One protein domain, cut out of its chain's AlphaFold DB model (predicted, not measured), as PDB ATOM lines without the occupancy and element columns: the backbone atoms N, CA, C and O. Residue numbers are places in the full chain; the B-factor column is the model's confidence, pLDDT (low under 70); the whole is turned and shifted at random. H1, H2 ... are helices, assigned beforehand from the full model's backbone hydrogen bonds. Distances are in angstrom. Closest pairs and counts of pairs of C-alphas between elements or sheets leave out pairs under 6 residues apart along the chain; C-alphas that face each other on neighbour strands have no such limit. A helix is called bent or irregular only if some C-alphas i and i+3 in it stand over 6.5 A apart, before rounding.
ATOM      1  N   SER A  32      49.282   2.852  -9.781       61.59
ATOM      2  CA  SER A  32      49.871   3.554 -10.920       61.59
ATOM      3  C   SER A  32      49.030   4.782 -11.275       61.59
ATOM      4  O   SER A  32      47.809   4.784 -11.102       61.59
ATOM      5  N   THR A  33      49.683   5.846 -11.743       66.31
ATOM      6  CA  THR A  33      49.026   7.113 -12.105       66.31
ATOM      7  C   THR A  33      47.846   6.888 -13.054       66.31
ATOM      8  O   THR A  33      46.778   7.445 -12.828       66.31
ATOM      9  N   ASP A  34      47.987   5.963 -14.004       65.62
ATOM     10  CA  ASP A  34      46.939   5.586 -14.958       65.62
ATOM     11  C   ASP A  34      45.657   5.078 -14.276       65.62
ATOM     12  O   ASP A  34      44.551   5.451 -14.657       65.62
ATOM     13  N   VAL A  35      45.780   4.278 -13.209       74.81
ATOM     14  CA  VAL A  35      44.617   3.775 -12.456       74.81
ATOM     15  C   VAL A  35      43.936   4.902 -11.674       74.81
ATOM     16  O   VAL A  35      42.728   4.850 -11.447       74.81
ATOM     17  N   LYS A  36      44.688   5.927 -11.253       78.00
ATOM     18  CA  LYS A  36      44.100   7.115 -10.617       78.00
ATOM     19  C   LYS A  36      43.325   7.950 -11.631       78.00
ATOM     20  O   LYS A  36      42.222   8.375 -11.311       78.00
ATOM     21  N   GLU A  37      43.864   8.146 -12.832       83.50
ATOM     22  CA  GLU A  37      43.165   8.869 -13.900       83.50
ATOM     23  C   GLU A  37      41.868   8.171 -14.317       83.50
ATOM     24  O   GLU A  37      40.828   8.819 -14.378       83.50
ATOM     25  N   ASP A  38      41.902   6.851 -14.533       87.12
ATOM     26  CA  ASP A  38      40.709   6.078 -14.900       87.12
ATOM     27  C   ASP A  38      39.607   6.193 -13.825       87.12
ATOM     28  O   ASP A  38      38.424   6.320 -14.147       87.12
ATOM     29  N   LYS A  39      39.984   6.196 -12.536       85.38
ATOM     30  CA  LYS A  39      39.042   6.374 -11.418       85.38
ATOM     31  C   LYS A  39      38.429   7.769 -11.376       85.38
ATOM     32  O   LYS A  39      37.222   7.872 -11.196       85.38
ATOM     33  N   VAL A  40      39.235   8.816 -11.557       88.31
ATOM     34  CA  VAL A  40      38.738  10.201 -11.593       88.31
ATOM     35  C   VAL A  40      37.743  10.380 -12.739       88.31
ATOM     36  O   VAL A  40      36.682  10.968 -12.544       88.31
ATOM     37  N   GLU A  41      38.044   9.815 -13.910       90.69
ATOM     38  CA  GLU A  41      37.146   9.858 -15.065       90.69
ATOM     39  C   GLU A  41      35.809   9.159 -14.771       90.69
ATOM     40  O   GLU A  41      34.732   9.682 -15.058       90.69
ATOM     41  N   TYR A  42      35.873   7.977 -14.153       91.06
ATOM     42  CA  TYR A  42      34.696   7.210 -13.752       91.06
ATOM     43  C   TYR A  42      33.850   7.929 -12.696       91.06
ATOM     44  O   TYR A  42      32.624   7.947 -12.805       91.06
ATOM     45  N   GLU A  43      34.480   8.554 -11.701       90.38
ATOM     46  CA  GLU A  43      33.793   9.367 -10.695       90.38
ATOM     47  C   GLU A  43      33.091  10.565 -11.336       90.38
ATOM     48  O   GLU A  43      31.919  10.815 -11.056       90.38
ATOM     49  N   PHE A  44      33.764  11.274 -12.246       93.12
ATOM     50  CA  PHE A  44      33.163  12.395 -12.963       93.12
ATOM     51  C   PHE A  44      31.974  11.959 -13.835       93.12
ATOM     52  O   PHE A  44      30.930  12.623 -13.835       93.12
ATOM     53  N   TYR A  45      32.102  10.828 -14.537       94.38
ATOM     54  CA  TYR A  45      31.014  10.218 -15.300       94.38
ATOM     55  C   TYR A  45      29.817   9.874 -14.406       94.38
ATOM     56  O   TYR A  45      28.702  10.312 -14.686       94.38
ATOM     57  N   ASN A  46      30.041   9.147 -13.308       92.19
ATOM     58  CA  ASN A  46      28.977   8.740 -12.392       92.19
ATOM     59  C   ASN A  46      28.283   9.940 -11.749       92.19
ATOM     60  O   ASN A  46      27.055   9.980 -11.712       92.19
ATOM     61  N   ASN A  47      29.048  10.927 -11.279       93.25
ATOM     62  CA  ASN A  47      28.484  12.153 -10.720       93.25
ATOM     63  C   ASN A  47      27.650  12.889 -11.771       93.25
ATOM     64  O   ASN A  47      26.554  13.341 -11.470       93.25
ATOM     65  N   SER A  48      28.110  12.943 -13.025       93.50
ATOM     66  CA  SER A  48      27.335  13.558 -14.106       93.50
ATOM     67  C   SER A  48      26.039  12.802 -14.399       93.50
ATOM     68  O   SER A  48      25.023  13.448 -14.631       93.50
ATOM     69  N   VAL A  49      26.038  11.467 -14.334       93.81
ATOM     70  CA  VAL A  49      24.805  10.674 -14.434       93.81
ATOM     71  C   VAL A  49      23.865  11.015 -13.276       93.81
ATOM     72  O   VAL A  49      22.734  11.421 -13.529       93.81
ATOM     73  N   VAL A  50      24.331  10.927 -12.026       91.06
ATOM     74  CA  VAL A  50      23.528  11.176 -10.811       91.06
ATOM     75  C   VAL A  50      22.975  12.606 -10.752       91.06
ATOM     76  O   VAL A  50      21.832  12.822 -10.350       91.06
ATOM     77  N   ASP A  51      23.765  13.586 -11.181       92.25
ATOM     78  CA  ASP A  51      23.383  14.998 -11.191       92.25
ATOM     79  C   ASP A  51      22.504  15.376 -12.392       92.25
ATOM     80  O   ASP A  51      22.038  16.514 -12.473       92.25
ATOM     81  N   SER A  52      22.270  14.464 -13.339       92.25
ATOM     82  CA  SER A  52      21.458  14.747 -14.522       92.25
ATOM     83  C   SER A  52      19.947  14.760 -14.225       92.25
ATOM     84  O   SER A  52      19.493  14.875 -13.082       92.25
ATOM     85  N   GLY A  53      19.127  14.749 -15.277       93.44
ATOM     86  CA  GLY A  53      17.670  14.768 -15.157       93.44
ATOM     87  C   GLY A  53      17.151  16.046 -14.497       93.44
ATOM     88  O   GLY A  53      17.408  17.164 -14.961       93.44
ATOM     89  N   TYR A  54      16.399  15.882 -13.407       90.75
ATOM     90  CA  TYR A  54      15.792  17.005 -12.691       90.75
ATOM     91  C   TYR A  54      16.822  17.926 -12.021       90.75
ATOM     92  O   TYR A  54      16.586  19.129 -11.928       90.75
ATOM     93  N   ASN A  55      17.974  17.405 -11.598       94.81
ATOM     94  CA  ASN A  55      18.994  18.195 -10.907       94.81
ATOM     95  C   ASN A  55      19.611  19.257 -11.835       94.81
ATOM     96  O   ASN A  55      19.696  20.431 -11.457       94.81
ATOM     97  N   TRP A  56      19.941  18.907 -13.083       97.00
ATOM     98  CA  TRP A  56      20.365  19.889 -14.091       97.00
ATOM     99  C   TRP A  56      19.250  20.859 -14.480       97.00
ATOM    100  O   TRP A  56      19.510  22.058 -14.581       97.00
ATOM    101  N   TYR A  57      18.008  20.385 -14.637       96.44
ATOM    102  CA  TYR A  57      16.875  21.285 -14.887       96.44
ATOM    103  C   TYR A  57      16.720  22.315 -13.765       96.44
ATOM    104  O   TYR A  57      16.550  23.510 -14.015       96.44
ATOM    105  N   ASN A  58      16.807  21.870 -12.512       95.38
ATOM    106  CA  ASN A  58      16.679  22.752 -11.367       95.38
ATOM    107  C   ASN A  58      17.825  23.773 -11.323       95.38
ATOM    108  O   ASN A  58      17.584  24.975 -11.214       95.38
ATOM    109  N   THR A  59      19.057  23.287 -11.491       95.56
ATOM    110  CA  THR A  59      20.282  24.094 -11.453       95.56
ATOM    111  C   THR A  59      20.283  25.188 -12.513       95.56
ATOM    112  O   THR A  59      20.614  26.331 -12.201       95.56
ATOM    113  N   TYR A  60      19.919  24.850 -13.752       96.19
ATOM    114  CA  TYR A  60      20.082  25.750 -14.889       96.19
ATOM    115  C   TYR A  60      18.818  26.526 -15.257       96.19
ATOM    116  O   TYR A  60      18.929  27.663 -15.696       96.19
ATOM    117  N   ILE A  61      17.623  25.956 -15.082       94.75
ATOM    118  CA  ILE A  61      16.361  26.606 -15.472       94.75
ATOM    119  C   ILE A  61      15.575  27.060 -14.244       94.75
ATOM    120  O   ILE A  61      15.223  28.235 -14.139       94.75
ATOM    121  N   SER A  62      15.290  26.168 -13.293       91.88
ATOM    122  CA  SER A  62      14.362  26.519 -12.203       91.88
ATOM    123  C   SER A  62      14.902  27.633 -11.312       91.88
ATOM    124  O   SER A  62      14.157  28.558 -10.997       91.88
ATOM    125  N   ASN A  63      16.193  27.604 -10.976       91.19
ATOM    126  CA  ASN A  63      16.837  28.667 -10.200       91.19
ATOM    127  C   ASN A  63      16.765  30.039 -10.891       91.19
ATOM    128  O   ASN A  63      16.727  31.067 -10.217       91.19
ATOM    129  N   LEU A  64      16.716  30.056 -12.226       91.00
ATOM    130  CA  LEU A  64      16.582  31.276 -13.014       91.00
ATOM    131  C   LEU A  64      15.136  31.792 -13.025       91.00
ATOM    132  O   LEU A  64      14.913  32.995 -12.925       91.00
ATOM    133  N   ILE A  65      14.161  30.886 -13.154       89.75
ATOM    134  CA  ILE A  65      12.756  31.227 -13.431       89.75
ATOM    135  C   ILE A  65      11.920  31.404 -12.163       89.75
ATOM    136  O   ILE A  65      11.047  32.271 -12.125       89.75
ATOM    137  N   GLN A  66      12.160  30.610 -11.116       89.38
ATOM    138  CA  GLN A  66      11.376  30.669  -9.876       89.38
ATOM    139  C   GLN A  66      11.283  32.082  -9.271       89.38
ATOM    140  O   GLN A  66      10.174  32.464  -8.892       89.38
ATOM    141  N   PRO A  67      12.361  32.891  -9.230       89.56
ATOM    142  CA  PRO A  67      12.299  34.249  -8.685       89.56
ATOM    143  C   PRO A  67      11.508  35.248  -9.545       89.56
ATOM    144  O   PRO A  67      11.292  36.381  -9.120       89.56
ATOM    145  N   LEU A  68      11.115  34.877 -10.768       88.69
ATOM    146  CA  LEU A  68      10.489  35.785 -11.734       88.69
ATOM    147  C   LEU A  68       8.958  35.758 -11.699       88.69
ATOM    148  O   LEU A  68       8.332  36.568 -12.382       88.69
ATOM    149  N   LYS A  69       8.354  34.852 -10.920       87.31
ATOM    150  CA  LYS A  69       6.891  34.688 -10.842       87.31
ATOM    151  C   LYS A  69       6.172  35.994 -10.494       87.31
ATOM    152  O   LYS A  69       5.167  36.311 -11.113       87.31
ATOM    153  N   ASP A  70       6.746  36.781  -9.587       87.00
ATOM    154  CA  ASP A  70       6.184  38.066  -9.143       87.00
ATOM    155  C   ASP A  70       6.518  39.236 -10.088       87.00
ATOM    156  O   ASP A  70       6.168  40.384  -9.820       87.00
ATOM    157  N   ARG A  71       7.252  38.976 -11.177       84.69
ATOM    158  CA  ARG A  71       7.736  39.979 -12.142       84.69
ATOM    159  C   ARG A  71       7.225  39.716 -13.554       84.69
ATOM    160  O   ARG A  71       7.917  40.041 -14.520       84.69
ATOM    161  N   ASP A  72       6.063  39.081 -13.677       89.19
ATOM    162  CA  ASP A  72       5.483  38.661 -14.957       89.19
ATOM    163  C   ASP A  72       6.477  37.860 -15.817       89.19
ATOM    164  O   ASP A  72       6.517  38.003 -17.036       89.19
ATOM    165  N   TYR A  73       7.348  37.069 -15.175       91.12
ATOM    166  CA  TYR A  73       8.386  36.280 -15.841       91.12
ATOM    167  C   TYR A  73       9.369  37.086 -16.709       91.12
ATOM    168  O   TYR A  73      10.024  36.530 -17.592       91.12
ATOM    169  N   LYS A  74       9.521  38.388 -16.439       94.06
ATOM    170  CA  LYS A  74      10.521  39.242 -17.093       94.06
ATOM    171  C   LYS A  74      11.922  38.900 -16.609       94.06
ATOM    172  O   LYS A  74      12.165  38.785 -15.406       94.06
ATOM    173  N   ILE A  75      12.861  38.816 -17.542       94.12
ATOM    174  CA  ILE A  75      14.256  38.485 -17.276       94.12
ATOM    175  C   ILE A  75      15.196  39.379 -18.079       94.12
ATOM    176  O   ILE A  75      14.929  39.750 -19.213       94.12
ATOM    177  N   GLU A  76      16.342  39.715 -17.495       94.25
ATOM    178  CA  GLU A  76      17.421  40.354 -18.240       94.25
ATOM    179  C   GLU A  76      18.061  39.332 -19.195       94.25
ATOM    180  O   GLU A  76      18.624  38.340 -18.716       94.25
ATOM    181  N   PRO A  77      18.091  39.574 -20.521       94.69
ATOM    182  CA  PRO A  77      18.675  38.626 -21.475       94.69
ATOM    183  C   PRO A  77      20.135  38.257 -21.180       94.69
ATOM    184  O   PRO A  77      20.605  37.193 -21.571       94.69
ATOM    185  N   GLN A  78      20.878  39.117 -20.471       96.38
ATOM    186  CA  GLN A  78      22.250  38.816 -20.053       96.38
ATOM    187  C   GLN A  78      22.326  37.673 -19.035       96.38
ATOM    188  O   GLN A  78      23.225  36.844 -19.143       96.38
ATOM    189  N   LYS A  79      21.357  37.559 -18.119       95.38
ATOM    190  CA  LYS A  79      21.278  36.433 -17.173       95.38
ATOM    191  C   LYS A  79      21.013  35.119 -17.905       95.38
ATOM    192  O   LYS A  79      21.638  34.110 -17.602       95.38
ATOM    193  N   VAL A  80      20.158  35.151 -18.929       96.69
ATOM    194  CA  VAL A  80      19.916  33.997 -19.810       96.69
ATOM    195  C   VAL A  80      21.195  33.597 -20.552       96.69
ATOM    196  O   VAL A  80      21.564  32.426 -20.557       96.69
ATOM    197  N   LYS A  81      21.923  34.562 -21.130       97.38
ATOM    198  CA  LYS A  81      23.202  34.305 -21.819       97.38
ATOM    199  C   LYS A  81      24.265  33.725 -20.891       97.38
ATOM    200  O   LYS A  81      24.987  32.812 -21.289       97.38
ATOM    201  N   GLU A  82      24.366  34.233 -19.666       96.94
ATOM    202  CA  GLU A  82      25.268  33.680 -18.657       96.94
ATOM    203  C   GLU A  82      24.902  32.232 -18.326       96.94
ATOM    204  O   GLU A  82      25.774  31.363 -18.310       96.94
ATOM    205  N   GLN A  83      23.610  31.948 -18.167       97.19
ATOM    206  CA  GLN A  83      23.127  30.605 -17.883       97.19
ATOM    207  C   GLN A  83      23.399  29.626 -19.036       97.19
ATOM    208  O   GLN A  83      23.877  28.515 -18.800       97.19
ATOM    209  N   ILE A  84      23.191  30.059 -20.284       98.19
ATOM    210  CA  ILE A  84      23.551  29.300 -21.493       98.19
ATOM    211  C   ILE A  84      25.059  29.023 -21.529       98.19
ATOM    212  O   ILE A  84      25.476  27.915 -21.858       98.19
ATOM    213  N   ARG A  85      25.904  29.991 -21.148       98.12
ATOM    214  CA  ARG A  85      27.360  29.788 -21.072       98.12
ATOM    215  C   ARG A  85      27.726  28.689 -20.071       98.12
ATOM    216  O   ARG A  85      28.599  27.877 -20.373       98.12
ATOM    217  N   LEU A  86      27.070  28.644 -18.909       97.94
ATOM    218  CA  LEU A  86      27.283  27.590 -17.910       97.94
ATOM    219  C   LEU A  86      26.871  26.211 -18.443       97.94
ATOM    220  O   LEU A  86      27.639  25.260 -18.309       97.94
ATOM    221  N   VAL A  87      25.718  26.116 -19.112       98.12
ATOM    222  CA  VAL A  87      25.266  24.873 -19.763       98.12
ATOM    223  C   VAL A  87      26.254  24.431 -20.843       98.12
ATOM    224  O   VAL A  87      26.659  23.274 -20.866       98.12
ATOM    225  N   ASN A  88      26.725  25.352 -21.685       97.94
ATOM    226  CA  ASN A  88      27.696  25.054 -22.739       97.94
ATOM    227  C   ASN A  88      29.048  24.584 -22.195       97.94
ATOM    228  O   ASN A  88      29.702  23.749 -22.819       97.94
ATOM    229  N   ASN A  89      29.477  25.089 -21.036       98.19
ATOM    230  CA  ASN A  89      30.656  24.557 -20.358       98.19
ATOM    231  C   ASN A  89      30.408  23.123 -19.886       98.19
ATOM    232  O   ASN A  89      31.217  22.251 -20.186       98.19
ATOM    233  N   LYS A  90      29.259  22.850 -19.253       97.88
ATOM    234  CA  LYS A  90      28.916  21.490 -18.819       97.88
ATOM    235  C   LYS A  90      28.794  20.512 -19.991       97.88
ATOM    236  O   LYS A  90      29.239  19.378 -19.868       97.88
ATOM    237  N   ILE A  91      28.265  20.950 -21.139       98.25
ATOM    238  CA  ILE A  91      28.252  20.154 -22.378       98.25
ATOM    239  C   ILE A  91      29.674  19.744 -22.755       98.25
ATOM    240  O   ILE A  91      29.902  18.568 -22.995       98.25
ATOM    241  N   LYS A  92      30.628  20.684 -22.773       97.94
ATOM    242  CA  LYS A  92      32.032  20.379 -23.098       97.94
ATOM    243  C   LYS A  92      32.666  19.420 -22.097       97.94
ATOM    244  O   LYS A  92      33.429  18.558 -22.505       97.94
ATOM    245  N   GLU A  93      32.368  19.575 -20.810       97.38
ATOM    246  CA  GLU A  93      32.880  18.669 -19.779       97.38
ATOM    247  C   GLU A  93      32.340  17.242 -19.964       97.38
ATOM    248  O   GLU A  93      33.111  16.293 -19.912       97.38
ATOM    249  N   VAL A  94      31.033  17.083 -20.210       97.56
ATOM    250  CA  VAL A  94      30.404  15.765 -20.409       97.56
ATOM    251  C   VAL A  94      30.825  15.131 -21.739       97.56
ATOM    252  O   VAL A  94      31.118  13.943 -21.779       97.56
ATOM    253  N   ASP A  95      30.884  15.910 -22.819       97.38
ATOM    254  CA  ASP A  95      31.347  15.455 -24.140       97.38
ATOM    255  C   ASP A  95      32.842  15.096 -24.134       97.38
ATOM    256  O   ASP A  95      33.293  14.253 -24.905       97.38
ATOM    257  N   GLY A  96      33.610  15.711 -23.230       96.38
ATOM    258  CA  GLY A  96      35.028  15.437 -23.017       96.38
ATOM    259  C   GLY A  96      35.329  14.164 -22.225       96.38
ATOM    260  O   GLY A  96      36.507  13.832 -22.098       96.38
ATOM    261  N   ILE A  97      34.312  13.461 -21.708       96.25
ATOM    262  CA  ILE A  97      34.505  12.210 -20.965       96.25
ATOM    263  C   ILE A  97      35.129  11.156 -21.882       96.25
ATOM    264  O   ILE A  97      34.568  10.847 -22.933       96.25
ATOM    265  N   ASP A  98      36.241  10.541 -21.474       96.69
ATOM    266  CA  ASP A  98      36.844   9.427 -22.213       96.69
ATOM    267  C   ASP A  98      36.108   8.108 -21.897       96.69
ATOM    268  O   ASP A  98      36.338   7.493 -20.843       96.69
ATOM    269  N   PRO A  99      35.270   7.584 -22.818       95.38
ATOM    270  CA  PRO A  99      34.510   6.368 -22.563       95.38
ATOM    271  C   PRO A  99      35.415   5.160 -22.303       95.38
ATOM    272  O   PRO A  99      35.024   4.258 -21.564       95.38
ATOM    273  N   LYS A 100      36.632   5.116 -22.865       95.50
ATOM    274  CA  LYS A 100      37.548   3.985 -22.667       95.50
ATOM    275  C   LYS A 100      38.114   3.972 -21.252       95.50
ATOM    276  O   LYS A 100      38.256   2.886 -20.692       95.50
ATOM    277  N   LYS A 101      38.431   5.134 -20.677       93.69
ATOM    278  CA  LYS A 101      38.903   5.243 -19.286       93.69
ATOM    279  C   LYS A 101      37.811   4.821 -18.302       93.69
ATOM    280  O   LYS A 101      38.050   3.960 -17.459       93.69
ATOM    281  N   VAL A 102      36.582   5.299 -18.503       93.38
ATOM    282  CA  VAL A 102      35.408   4.881 -17.714       93.38
ATOM    283  C   VAL A 102      35.186   3.364 -17.814       93.38
ATOM    284  O   VAL A 102      35.023   2.679 -16.805       93.38
ATOM    285  N   GLN A 103      35.242   2.798 -19.023       94.06
ATOM    286  CA  GLN A 103      35.088   1.356 -19.239       94.06
ATOM    287  C   GLN A 103      36.197   0.518 -18.582       94.06
ATOM    288  O   GLN A 103      35.914  -0.571 -18.079       94.06
ATOM    289  N   LYS A 104      37.446   1.003 -18.569       92.12
ATOM    290  CA  LYS A 104      38.559   0.362 -17.852       92.12
ATOM    291  C   LYS A 104      38.365   0.424 -16.341       92.12
ATOM    292  O   LYS A 104      38.586  -0.579 -15.665       92.12
ATOM    293  N   ALA A 105      37.919   1.559 -15.810       89.12
ATOM    294  CA  ALA A 105      37.624   1.704 -14.389       89.12
ATOM    295  C   ALA A 105      36.522   0.734 -13.937       89.12
ATOM    296  O   ALA A 105      36.676   0.076 -12.909       89.12
ATOM    297  N   ILE A 106      35.472   0.558 -14.746       88.50
ATOM    298  CA  ILE A 106      34.431  -0.455 -14.515       88.50
ATOM    299  C   ILE A 106      35.033  -1.868 -14.437       88.50
ATOM    300  O   ILE A 106      34.715  -2.613 -13.508       88.50
ATOM    301  N   ASP A 107      35.941  -2.232 -15.352       86.75
ATOM    302  CA  ASP A 107      36.625  -3.533 -15.306       86.75
ATOM    303  C   ASP A 107      37.450  -3.714 -14.022       86.75
ATOM    304  O   ASP A 107      37.520  -4.820 -13.481       86.75
ATOM    305  N   LEU A 108      38.097  -2.650 -13.533       84.50
ATOM    306  CA  LEU A 108      38.869  -2.681 -12.288       84.50
ATOM    307  C   LEU A 108      37.958  -2.877 -11.071       84.50
ATOM    308  O   LEU A 108      38.239  -3.738 -10.238       84.50
ATOM    309  N   VAL A 109      36.841  -2.146 -11.005       78.31
ATOM    310  CA  VAL A 109      35.845  -2.268  -9.928       78.31
ATOM    311  C   VAL A 109      35.230  -3.670  -9.901       78.31
ATOM    312  O   VAL A 109      35.134  -4.278  -8.835       78.31
ATOM    313  N   ALA A 110      34.871  -4.227 -11.063       79.00
ATOM    314  CA  ALA A 110      34.347  -5.590 -11.158       79.00
ATOM    315  C   ALA A 110      35.375  -6.639 -10.689       79.00
ATOM    316  O   ALA A 110      35.053  -7.540  -9.911       79.00
ATOM    317  N   LYS A 111      36.646  -6.493 -11.093       76.38
ATOM    318  CA  LYS A 111      37.731  -7.390 -10.663       76.38
ATOM    319  C   LYS A 111      37.973  -7.333  -9.160       76.38
ATOM    320  O   LYS A 111      38.129  -8.389  -8.549       76.38
ATOM    321  N   ASP A 112      38.002  -6.148  -8.559       73.00
ATOM    322  CA  ASP A 112      38.234  -6.014  -7.119       73.00
ATOM    323  C   ASP A 112      37.086  -6.608  -6.290       73.00
ATOM    324  O   ASP A 112      37.353  -7.256  -5.279       73.00
ATOM    325  N   GLN A 113      35.833  -6.518  -6.750       67.00
ATOM    326  CA  GLN A 113      34.723  -7.216  -6.090       67.00
ATOM    327  C   GLN A 113      34.822  -8.745  -6.202       67.00
ATOM    328  O   GLN A 113      34.594  -9.444  -5.215       67.00
ATOM    329  N   SER A 114      35.242  -9.276  -7.356       61.56
ATOM    330  CA  SER A 114      35.397 -10.727  -7.548       61.56
ATOM    331  C   SER A 114      36.458 -11.361  -6.631       61.56
ATOM    332  O   SER A 114      36.321 -12.520  -6.234       61.56
ATOM    333  N   LYS A 115      37.489 -10.596  -6.233       64.06
ATOM    334  CA  LYS A 115      38.518 -11.035  -5.270       64.06
ATOM    335  C   LYS A 115      37.965 -11.208  -3.852       64.06
ATOM    336  O   LYS A 115      38.491 -12.023  -3.100       64.06
ATOM    337  N   ASN A 116      36.883 -10.507  -3.509       61.38
ATOM    338  CA  ASN A 116      36.214 -10.595  -2.207       61.38
ATOM    339  C   ASN A 116      35.178 -11.740  -2.129       61.38
ATOM    340  O   ASN A 116      34.343 -11.759  -1.229       61.38
ATOM    341  N   ASN A 117      35.256 -12.728  -3.034       53.00
ATOM    342  CA  ASN A 117      34.515 -13.999  -3.000       53.00
ATOM    343  C   ASN A 117      32.980 -13.922  -3.128       53.00
ATOM    344  O   ASN A 117      32.288 -14.908  -2.869       53.00
ATOM    345  N   ILE A 118      32.434 -12.806  -3.606       57.19
ATOM    346  CA  ILE A 118      31.018 -12.704  -3.971       57.19
ATOM    347  C   ILE A 118      30.913 -12.948  -5.481       57.19
ATOM    348  O   ILE A 118      31.011 -12.023  -6.280       57.19
ATOM    349  N   LYS A 119      30.765 -14.214  -5.897       61.88
ATOM    350  CA  LYS A 119      30.388 -14.548  -7.284       61.88
ATOM    351  C   LYS A 119      28.901 -14.259  -7.478       61.88
ATOM    352  O   LYS A 119      28.080 -15.176  -7.472       61.88
ATOM    353  N   ASP A 120      28.563 -12.985  -7.605       73.69
ATOM    354  CA  ASP A 120      27.214 -12.551  -7.938       73.69
ATOM    355  C   ASP A 120      27.102 -12.338  -9.451       73.69
ATOM    356  O   ASP A 120      27.507 -11.315  -9.998       73.69
ATOM    357  N   LYS A 121      26.525 -13.331 -10.134       78.88
ATOM    358  CA  LYS A 121      26.276 -13.270 -11.576       78.88
ATOM    359  C   LYS A 121      25.411 -12.062 -11.958       78.88
ATOM    360  O   LYS A 121      25.604 -11.502 -13.030       78.88
ATOM    361  N   VAL A 122      24.476 -11.656 -11.093       80.56
ATOM    362  CA  VAL A 122      23.615 -10.492 -11.345       80.56
ATOM    363  C   VAL A 122      24.449  -9.217 -11.339       80.56
ATOM    364  O   VAL A 122      24.268  -8.364 -12.204       80.56
ATOM    365  N   TYR A 123      25.391  -9.097 -10.401       80.44
ATOM    366  CA  TYR A 123      26.330  -7.981 -10.366       80.44
ATOM    367  C   TYR A 123      27.239  -7.958 -11.604       80.44
ATOM    368  O   TYR A 123      27.360  -6.919 -12.252       80.44
ATOM    369  N   ASP A 124      27.823  -9.098 -11.978       79.56
ATOM    370  CA  ASP A 124      28.705  -9.198 -13.148       79.56
ATOM    371  C   ASP A 124      27.982  -8.815 -14.453       79.56
ATOM    372  O   ASP A 124      28.518  -8.053 -15.265       79.56
ATOM    373  N   ASP A 125      26.748  -9.300 -14.636       84.50
ATOM    374  CA  ASP A 125      25.914  -8.968 -15.794       84.50
ATOM    375  C   ASP A 125      25.581  -7.459 -15.808       84.50
ATOM    376  O   ASP A 125      25.752  -6.800 -16.838       84.50
ATOM    377  N   LYS A 126      25.239  -6.865 -14.653       83.19
ATOM    378  CA  LYS A 126      24.998  -5.416 -14.524       83.19
ATOM    379  C   LYS A 126      26.229  -4.570 -14.843       83.19
ATOM    380  O   LYS A 126      26.112  -3.563 -15.543       83.19
ATOM    381  N   MET A 127      27.417  -4.959 -14.376       83.56
ATOM    382  CA  MET A 127      28.652  -4.225 -14.677       83.56
ATOM    383  C   MET A 127      29.008  -4.306 -16.164       83.56
ATOM    384  O   MET A 127      29.474  -3.325 -16.748       83.56
ATOM    385  N   LYS A 128      28.750  -5.453 -16.803       87.56
ATOM    386  CA  LYS A 128      28.950  -5.630 -18.244       87.56
ATOM    387  C   LYS A 128      28.010  -4.745 -19.064       87.56
ATOM    388  O   LYS A 128      28.465  -4.115 -20.024       87.56
ATOM    389  N   ASP A 129      26.741  -4.668 -18.679       87.81
ATOM    390  CA  ASP A 129      25.760  -3.803 -19.337       87.81
ATOM    391  C   ASP A 129      26.084  -2.321 -19.113       87.81
ATOM    392  O   ASP A 129      26.144  -1.553 -20.076       87.81
ATOM    393  N   SER A 130      26.422  -1.936 -17.877       86.56
ATOM    394  CA  SER A 130      26.891  -0.587 -17.539       86.56
ATOM    395  C   SER A 130      28.066  -0.165 -18.427       86.56
ATOM    396  O   SER A 130      28.009   0.870 -19.092       86.56
ATOM    397  N   LYS A 131      29.090  -1.021 -18.546       91.06
ATOM    398  CA  LYS A 131      30.262  -0.788 -19.400       91.06
ATOM    399  C   LYS A 131      29.889  -0.562 -20.864       91.06
ATOM    400  O   LYS A 131      30.442   0.325 -21.521       91.06
ATOM    401  N   LYS A 132      28.983  -1.384 -21.399       93.12
ATOM    402  CA  LYS A 132      28.549  -1.298 -22.798       93.12
ATOM    403  C   LYS A 132      27.808   0.011 -23.077       93.12
ATOM    404  O   LYS A 132      27.963   0.566 -24.162       93.12
ATOM    405  N   ASN A 133      27.054   0.503 -22.100       93.19
ATOM    406  CA  ASN A 133      26.208   1.681 -22.250       93.19
ATOM    407  C   ASN A 133      26.945   3.010 -22.031       93.19
ATOM    408  O   ASN A 133      26.398   4.045 -22.395       93.19
ATOM    409  N   VAL A 134      28.187   3.013 -21.523       94.88
ATOM    410  CA  VAL A 134      28.963   4.248 -21.269       94.88
ATOM    411  C   VAL A 134      28.916   5.254 -22.436       94.88
ATOM    412  O   VAL A 134      28.513   6.390 -22.184       94.88
ATOM    413  N   PRO A 135      29.245   4.893 -23.699       96.56
ATOM    414  CA  PRO A 135      29.212   5.860 -24.801       96.56
ATOM    415  C   PRO A 135      27.808   6.425 -25.048       96.56
ATOM    416  O   PRO A 135      27.634   7.630 -25.202       96.56
ATOM    417  N   HIS A 136      26.793   5.558 -25.016       96.19
ATOM    418  CA  HIS A 136      25.402   5.958 -25.213       96.19
ATOM    419  C   HIS A 136      24.902   6.893 -24.102       96.19
ATOM    420  O   HIS A 136      24.187   7.861 -24.370       96.19
ATOM    421  N   ASN A 137      25.309   6.643 -22.859       95.50
ATOM    422  CA  ASN A 137      24.946   7.466 -21.711       95.50
ATOM    423  C   ASN A 137      25.560   8.868 -21.816       95.50
ATOM    424  O   ASN A 137      24.871   9.849 -21.547       95.50
ATOM    425  N   ILE A 138      26.817   8.979 -22.264       97.19
ATOM    426  CA  ILE A 138      27.473  10.274 -22.519       97.19
ATOM    427  C   ILE A 138      26.699  11.063 -23.582       97.19
ATOM    428  O   ILE A 138      26.300  12.203 -23.338       97.19
ATOM    429  N   GLU A 139      26.393  10.443 -24.727       97.94
ATOM    430  CA  GLU A 139      25.598  11.081 -25.786       97.94
ATOM    431  C   GLU A 139      24.221  11.541 -25.288       97.94
ATOM    432  O   GLU A 139      23.732  12.612 -25.657       97.94
ATOM    433  N   THR A 140      23.582  10.725 -24.452       97.56
ATOM    434  CA  THR A 140      22.269  11.014 -23.872       97.56
ATOM    435  C   THR A 140      22.336  12.218 -22.939       97.56
ATOM    436  O   THR A 140      21.550  13.153 -23.095       97.56
ATOM    437  N   MET A 141      23.326  12.270 -22.047       97.69
ATOM    438  CA  MET A 141      23.556  13.424 -21.175       97.69
ATOM    439  C   MET A 141      23.821  14.714 -21.969       97.69
ATOM    440  O   MET A 141      23.271  15.767 -21.640       97.69
ATOM    441  N   VAL A 142      24.592  14.648 -23.060       98.38
ATOM    442  CA  VAL A 142      24.808  15.805 -23.947       98.38
ATOM    443  C   VAL A 142      23.492  16.281 -24.574       98.38
ATOM    444  O   VAL A 142      23.221  17.482 -24.606       98.38
ATOM    445  N   LYS A 143      22.631  15.366 -25.041       98.19
ATOM    446  CA  LYS A 143      21.305  15.714 -25.595       98.19
ATOM    447  C   LYS A 143      20.389  16.353 -24.550       98.19
ATOM    448  O   LYS A 143      19.673  17.307 -24.863       98.19
ATOM    449  N   MET A 144      20.433  15.864 -23.315       98.00
ATOM    450  CA  MET A 144      19.703  16.448 -22.189       98.00
ATOM    451  C   MET A 144      20.140  17.897 -21.941       98.00
ATOM    452  O   MET A 144      19.299  18.794 -21.897       98.00
ATOM    453  N   LEU A 145      21.447  18.159 -21.879       98.50
ATOM    454  CA  LEU A 145      21.979  19.516 -21.706       98.50
ATOM    455  C   LEU A 145      21.634  20.446 -22.879       98.50
ATOM    456  O   LEU A 145      21.297  21.604 -22.651       98.50
ATOM    457  N   ARG A 146      21.638  19.952 -24.123       98.50
ATOM    458  CA  ARG A 146      21.179  20.735 -25.289       98.50
ATOM    459  C   ARG A 146      19.695  21.090 -25.204       98.50
ATOM    460  O   ARG A 146      19.314  22.205 -25.533       98.50
ATOM    461  N   SER A 147      18.866  20.185 -24.685       98.19
ATOM    462  CA  SER A 147      17.442  20.473 -24.451       98.19
ATOM    463  C   SER A 147      17.250  21.580 -23.402       98.19
ATOM    464  O   SER A 147      16.355  22.412 -23.534       98.19
ATOM    465  N   ILE A 148      18.115  21.626 -22.381       98.38
ATOM    466  CA  ILE A 148      18.162  22.724 -21.402       98.38
ATOM    467  C   ILE A 148      18.598  24.030 -22.077       98.38
ATOM    468  O   ILE A 148      17.970  25.064 -21.861       98.38
ATOM    469  N   GLU A 149      19.650  23.992 -22.896       98.44
ATOM    470  CA  GLU A 149      20.130  25.151 -23.658       98.44
ATOM    471  C   GLU A 149      19.014  25.751 -24.529       98.44
ATOM    472  O   GLU A 149      18.791  26.961 -24.506       98.44
ATOM    473  N   ASP A 150      18.277  24.907 -25.250       98.06
ATOM    474  CA  ASP A 150      17.166  25.333 -26.102       98.06
ATOM    475  C   ASP A 150      15.995  25.900 -25.291       98.06
ATOM    476  O   ASP A 150      15.412  26.909 -25.688       98.06
ATOM    477  N   GLY A 151      15.705  25.330 -24.116       97.25
ATOM    478  CA  GLY A 151      14.749  25.908 -23.170       97.25
ATOM    479  C   GLY A 151      15.164  27.303 -22.692       97.25
ATOM    480  O   GLY A 151      14.344  28.218 -22.653       97.25
ATOM    481  N   LEU A 152      16.447  27.507 -22.382       97.62
ATOM    482  CA  LEU A 152      16.964  28.814 -21.965       97.62
ATOM    483  C   LEU A 152      16.871  29.860 -23.079       97.62
ATOM    484  O   LEU A 152      16.555  31.013 -22.794       97.62
ATOM    485  N   LYS A 153      17.109  29.474 -24.341       97.88
ATOM    486  CA  LYS A 153      17.040  30.391 -25.495       97.88
ATOM    487  C   LYS A 153      15.675  31.061 -25.657       97.88
ATOM    488  O   LYS A 153      15.629  32.144 -26.236       97.88
ATOM    489  N   LEU A 154      14.604  30.467 -25.128       96.75
ATOM    490  CA  LEU A 154      13.265  31.057 -25.140       96.75
ATOM    491  C   LEU A 154      13.240  32.426 -24.441       96.75
ATOM    492  O   LEU A 154      12.687  33.370 -24.979       96.75
ATOM    493  N   GLY A 155      13.957  32.587 -23.324       95.38
ATOM    494  CA  GLY A 155      13.973  33.840 -22.558       95.38
ATOM    495  C   GLY A 155      14.896  34.936 -23.102       95.38
ATOM    496  O   GLY A 155      15.121  35.944 -22.426       95.38
ATOM    497  N   LEU A 156      15.505  34.752 -24.280       96.62
ATOM    498  CA  LEU A 156      16.439  35.733 -24.850       96.62
ATOM    499  C   LEU A 156      15.760  37.034 -25.291       96.62
ATOM    500  O   LEU A 156      16.448  38.050 -25.423       96.62
ATOM    501  N   ASP A 157      14.444  37.016 -25.496       95.75
ATOM    502  CA  ASP A 157      13.645  38.204 -25.799       95.75
ATOM    503  C   ASP A 157      13.338  39.067 -24.555       95.75
ATOM    504  O   ASP A 157      12.867  40.197 -24.683       95.75
ATOM    505  N   GLY A 158      13.686  38.573 -23.361       94.94
ATOM    506  CA  GLY A 158      13.517  39.267 -22.088       94.94
ATOM    507  C   GLY A 158      12.306  38.819 -21.268       94.94
ATOM    508  O   GLY A 158      12.034  39.415 -20.221       94.94
ATOM    509  N   SER A 159      11.588  37.775 -21.684       95.00
ATOM    510  CA  SER A 159      10.491  37.202 -20.900       95.00
ATOM    511  C   SER A 159      10.303  35.708 -21.151       95.00
ATOM    512  O   SER A 159      10.736  35.186 -22.164       95.00
ATOM    513  N   PHE A 160       9.642  35.010 -20.229       93.69
ATOM    514  CA  PHE A 160       9.110  33.669 -20.491       93.69
ATOM    515  C   PHE A 160       7.586  33.728 -20.506       93.69
ATOM    516  O   PHE A 160       6.945  33.722 -19.446       93.69
ATOM    517  N   ASP A 161       7.006  33.794 -21.700       94.25
ATOM    518  CA  ASP A 161       5.557  33.794 -21.873       94.25
ATOM    519  C   ASP A 161       4.930  32.425 -21.537       94.25
ATOM    520  O   ASP A 161       5.604  31.459 -21.168       94.25
ATOM    521  N   ASP A 162       3.605  32.333 -21.609       93.69
ATOM    522  CA  ASP A 162       2.862  31.120 -21.258       93.69
ATOM    523  C   ASP A 162       3.249  29.915 -22.131       93.69
ATOM    524  O   ASP A 162       3.335  28.784 -21.641       93.69
ATOM    525  N   ASN A 163       3.514  30.154 -23.415       96.44
ATOM    526  CA  ASN A 163       3.908  29.122 -24.365       96.44
ATOM    527  C   ASN A 163       5.323  28.620 -24.061       96.44
ATOM    528  O   ASN A 163       5.572  27.414 -24.057       96.44
ATOM    529  N   ASP A 164       6.244  29.521 -23.743       96.31
ATOM    530  CA  ASP A 164       7.609  29.172 -23.382       96.31
ATOM    531  C   ASP A 164       7.672  28.414 -22.063       96.31
ATOM    532  O   ASP A 164       8.362  27.399 -21.971       96.31
ATOM    533  N   ARG A 165       6.872  28.812 -21.068       93.50
ATOM    534  CA  ARG A 165       6.735  28.049 -19.818       93.50
ATOM    535  C   ARG A 165       6.190  26.644 -20.067       93.50
ATOM    536  O   ARG A 165       6.719  25.688 -19.508       93.50
ATOM    537  N   SER A 166       5.222  26.481 -20.973       95.62
ATOM    538  CA  SER A 166       4.747  25.147 -21.363       95.62
ATOM    539  C   SER A 166       5.834  24.302 -22.041       95.62
ATOM    540  O   SER A 166       5.878  23.087 -21.834       95.62
ATOM    541  N   LYS A 167       6.713  24.903 -22.854       97.25
ATOM    542  CA  LYS A 167       7.855  24.187 -23.453       97.25
ATOM    543  C   LYS A 167       8.878  23.787 -22.392       97.25
ATOM    544  O   LYS A 167       9.400  22.678 -22.448       97.25
ATOM    545  N   LEU A 168       9.141  24.653 -21.416       95.69
ATOM    546  CA  LEU A 168      10.049  24.365 -20.304       95.69
ATOM    547  C   LEU A 168       9.540  23.219 -19.425       95.69
ATOM    548  O   LEU A 168      10.318  22.331 -19.077       95.69
ATOM    549  N   ASP A 169       8.233  23.163 -19.161       94.81
ATOM    550  CA  ASP A 169       7.609  22.021 -18.485       94.81
ATOM    551  C   ASP A 169       7.810  20.720 -19.277       94.81
ATOM    552  O   ASP A 169       8.031  19.653 -18.696       94.81
ATOM    553  N   GLN A 170       7.762  20.783 -20.612       96.31
ATOM    554  CA  GLN A 170       8.044  19.619 -21.451       96.31
ATOM    555  C   GLN A 170       9.521  19.218 -21.395       96.31
ATOM    556  O   GLN A 170       9.818  18.026 -21.312       96.31
ATOM    557  N   VAL A 171      10.443  20.187 -21.390       97.00
ATOM    558  CA  VAL A 171      11.876  19.930 -21.183       97.00
ATOM    559  C   VAL A 171      12.084  19.212 -19.852       97.00
ATOM    560  O   VAL A 171      12.716  18.161 -19.831       97.00
ATOM    561  N   GLN A 172      11.488  19.699 -18.762       96.38
ATOM    562  CA  GLN A 172      11.578  19.054 -17.451       96.38
ATOM    563  C   GLN A 172      11.106  17.595 -17.490       96.38
ATOM    564  O   GLN A 172      11.824  16.699 -17.045       96.38
ATOM    565  N   LYS A 173       9.904  17.348 -18.026       95.62
ATOM    566  CA  LYS A 173       9.322  15.999 -18.108       95.62
ATOM    567  C   LYS A 173      10.195  15.056 -18.927       95.62
ATOM    568  O   LYS A 173      10.442  13.932 -18.501       95.62
ATOM    569  N   ASN A 174      10.692  15.528 -20.070       95.00
ATOM    570  CA  ASN A 174      11.567  14.744 -20.933       95.00
ATOM    571  C   ASN A 174      12.889  14.407 -20.237       95.00
ATOM    572  O   ASN A 174      13.351  13.279 -20.341       95.00
ATOM    573  N   LEU A 175      13.488  15.353 -19.506       95.12
ATOM    574  CA  LEU A 175      14.728  15.111 -18.766       95.12
ATOM    575  C   LEU A 175      14.550  14.054 -17.673       95.12
ATOM    576  O   LEU A 175      15.432  13.218 -17.500       95.12
ATOM    577  N   ILE A 176      13.424  14.084 -16.954       94.12
ATOM    578  CA  ILE A 176      13.100  13.082 -15.930       94.12
ATOM    579  C   ILE A 176      12.918  11.705 -16.574       94.12
ATOM    580  O   ILE A 176      13.581  10.763 -16.163       94.12
ATOM    581  N   SER A 177      12.094  11.601 -17.624       94.00
ATOM    582  CA  SER A 177      11.862  10.322 -18.315       94.00
ATOM    583  C   SER A 177      13.146   9.757 -18.918       94.00
ATOM    584  O   SER A 177      13.467   8.603 -18.680       94.00
ATOM    585  N   VAL A 178      13.949  10.561 -19.622       93.88
ATOM    586  CA  VAL A 178      15.219  10.079 -20.192       93.88
ATOM    587  C   VAL A 178      16.176   9.602 -19.098       93.88
ATOM    588  O   VAL A 178      16.856   8.593 -19.285       93.88
ATOM    589  N   TYR A 179      16.221  10.289 -17.955       92.44
ATOM    590  CA  TYR A 179      17.026   9.846 -16.822       92.44
ATOM    591  C   TYR A 179      16.544   8.496 -16.279       92.44
ATOM    592  O   TYR A 179      17.341   7.562 -16.220       92.44
ATOM    593  N   ASP A 180      15.256   8.382 -15.949       90.06
ATOM    594  CA  ASP A 180      14.672   7.177 -15.352       90.06
ATOM    595  C   ASP A 180      14.725   5.971 -16.307       90.06
ATOM    596  O   ASP A 180      15.057   4.868 -15.881       90.06
ATOM    597  N   ASP A 181      14.446   6.185 -17.596       89.00
ATOM    598  CA  ASP A 181      14.298   5.112 -18.586       89.00
ATOM    599  C   ASP A 181      15.636   4.681 -19.213       89.00
ATOM    600  O   ASP A 181      15.757   3.555 -19.701       89.00
ATOM    601  N   THR A 182      16.635   5.576 -19.257       87.00
ATOM    602  CA  THR A 182      17.902   5.331 -19.980       87.00
ATOM    603  C   THR A 182      19.129   5.315 -19.075       87.00
ATOM    604  O   THR A 182      20.003   4.465 -19.241       87.00
TER     605      THR A 182
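This is residues 32 to 182 of the 186 residues of an uncharacterized protein of Peptostreptococcus anaerobius CAG:621 (UniProt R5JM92). A loose four-helix bundle, with H2, H3, H5b and H6 running up and down, continues at one end into a helical hairpin of H4 and H5a, and H1 crosses H4 alone of these two, packing on its residues 101 to 106. The long bent helix H5 joins the two parts: its arm H5b runs in the bundle among H2, H3 and H6, and its arm H5a turns away into the hairpin, whose tip, residues 115 to 122, sticks out. The printed part has 151 residues with six named helices, H1 to H6 in order, and no named strand; its class is all helix. It is loose, with a radius of gyration of the C-alphas of 19.0 A, and only just elongated, spanning 61 by 31 by 21 A.

H1, residues 33 to 50, begins at C-alpha 33 (49.026, 7.113, -12.105) and is 25.9 A long. H2, residues 54 to 71, is 24.4 A long, with a kink of 52 degrees near residue 61; it is irregular, C-alphas 67 and 70 being 7.2 A apart. H3, residues 77 to 95, is 26.5 A long. H4, residues 99 to 115, is 24.9 A long. H5, residues 121 to 157, was assigned as one helix by its hydrogen bonds but is bent, with C-alphas 132 and 135 7.5 A apart. Its arms are H5a, residues 121 to 132, 16.6 A long, and H5b, residues 135 to 157, 35.9 A long. H5b begins at C-alpha 135 (29.212, 5.860, -24.801) and is itself irregular, C-alphas 154 and 157 being 7.2 A apart. H6, residues 162 to 182, is 29.9 A long and ends at C-alpha 182 (17.902, 5.331, -19.980).

In the bundle, each of H2, H3, H5b and H6 runs against the one before it. H3 and H5b touch at a shallow tilt of 8 degrees, opposite ways; their closest C-alphas, of Pro 77 and Leu 156, are 5.0 A apart. H5b and H6, a helical hairpin, touch at Gly 151 and Leu 168, whose C-alphas are 5.7 A apart. H2 touches H6 with residues 54 to 57 alone, closest at the C-alphas of Tyr 54 and Ile 176, 5.8 A. H3 and H6 are apart. H5a and H5b stand at a steep tilt of 54 degrees. H4 and H5a touch, closest at the C-alphas of Gln 103 and Lys 131, 5.3 A. H1 touches H4 about perpendicular, at 79 degrees, closest at the C-alphas of Tyr 42 and Val 102, 4.7 A. In H1, H3, H4, H5a and H6 every O i to N i+4 pair is within hydrogen-bond range, against 7 of 14 in H2 and 15 of 19 in H5b.

The C-alphas of Asp 72 and Asn 117, the two farthest apart, are 61.3 A apart. The printed part has no cut, and its five links are tight. Mean pLDDT of the printed part is 90.5; residues 32 to 34 and 113 to 119 are under 70.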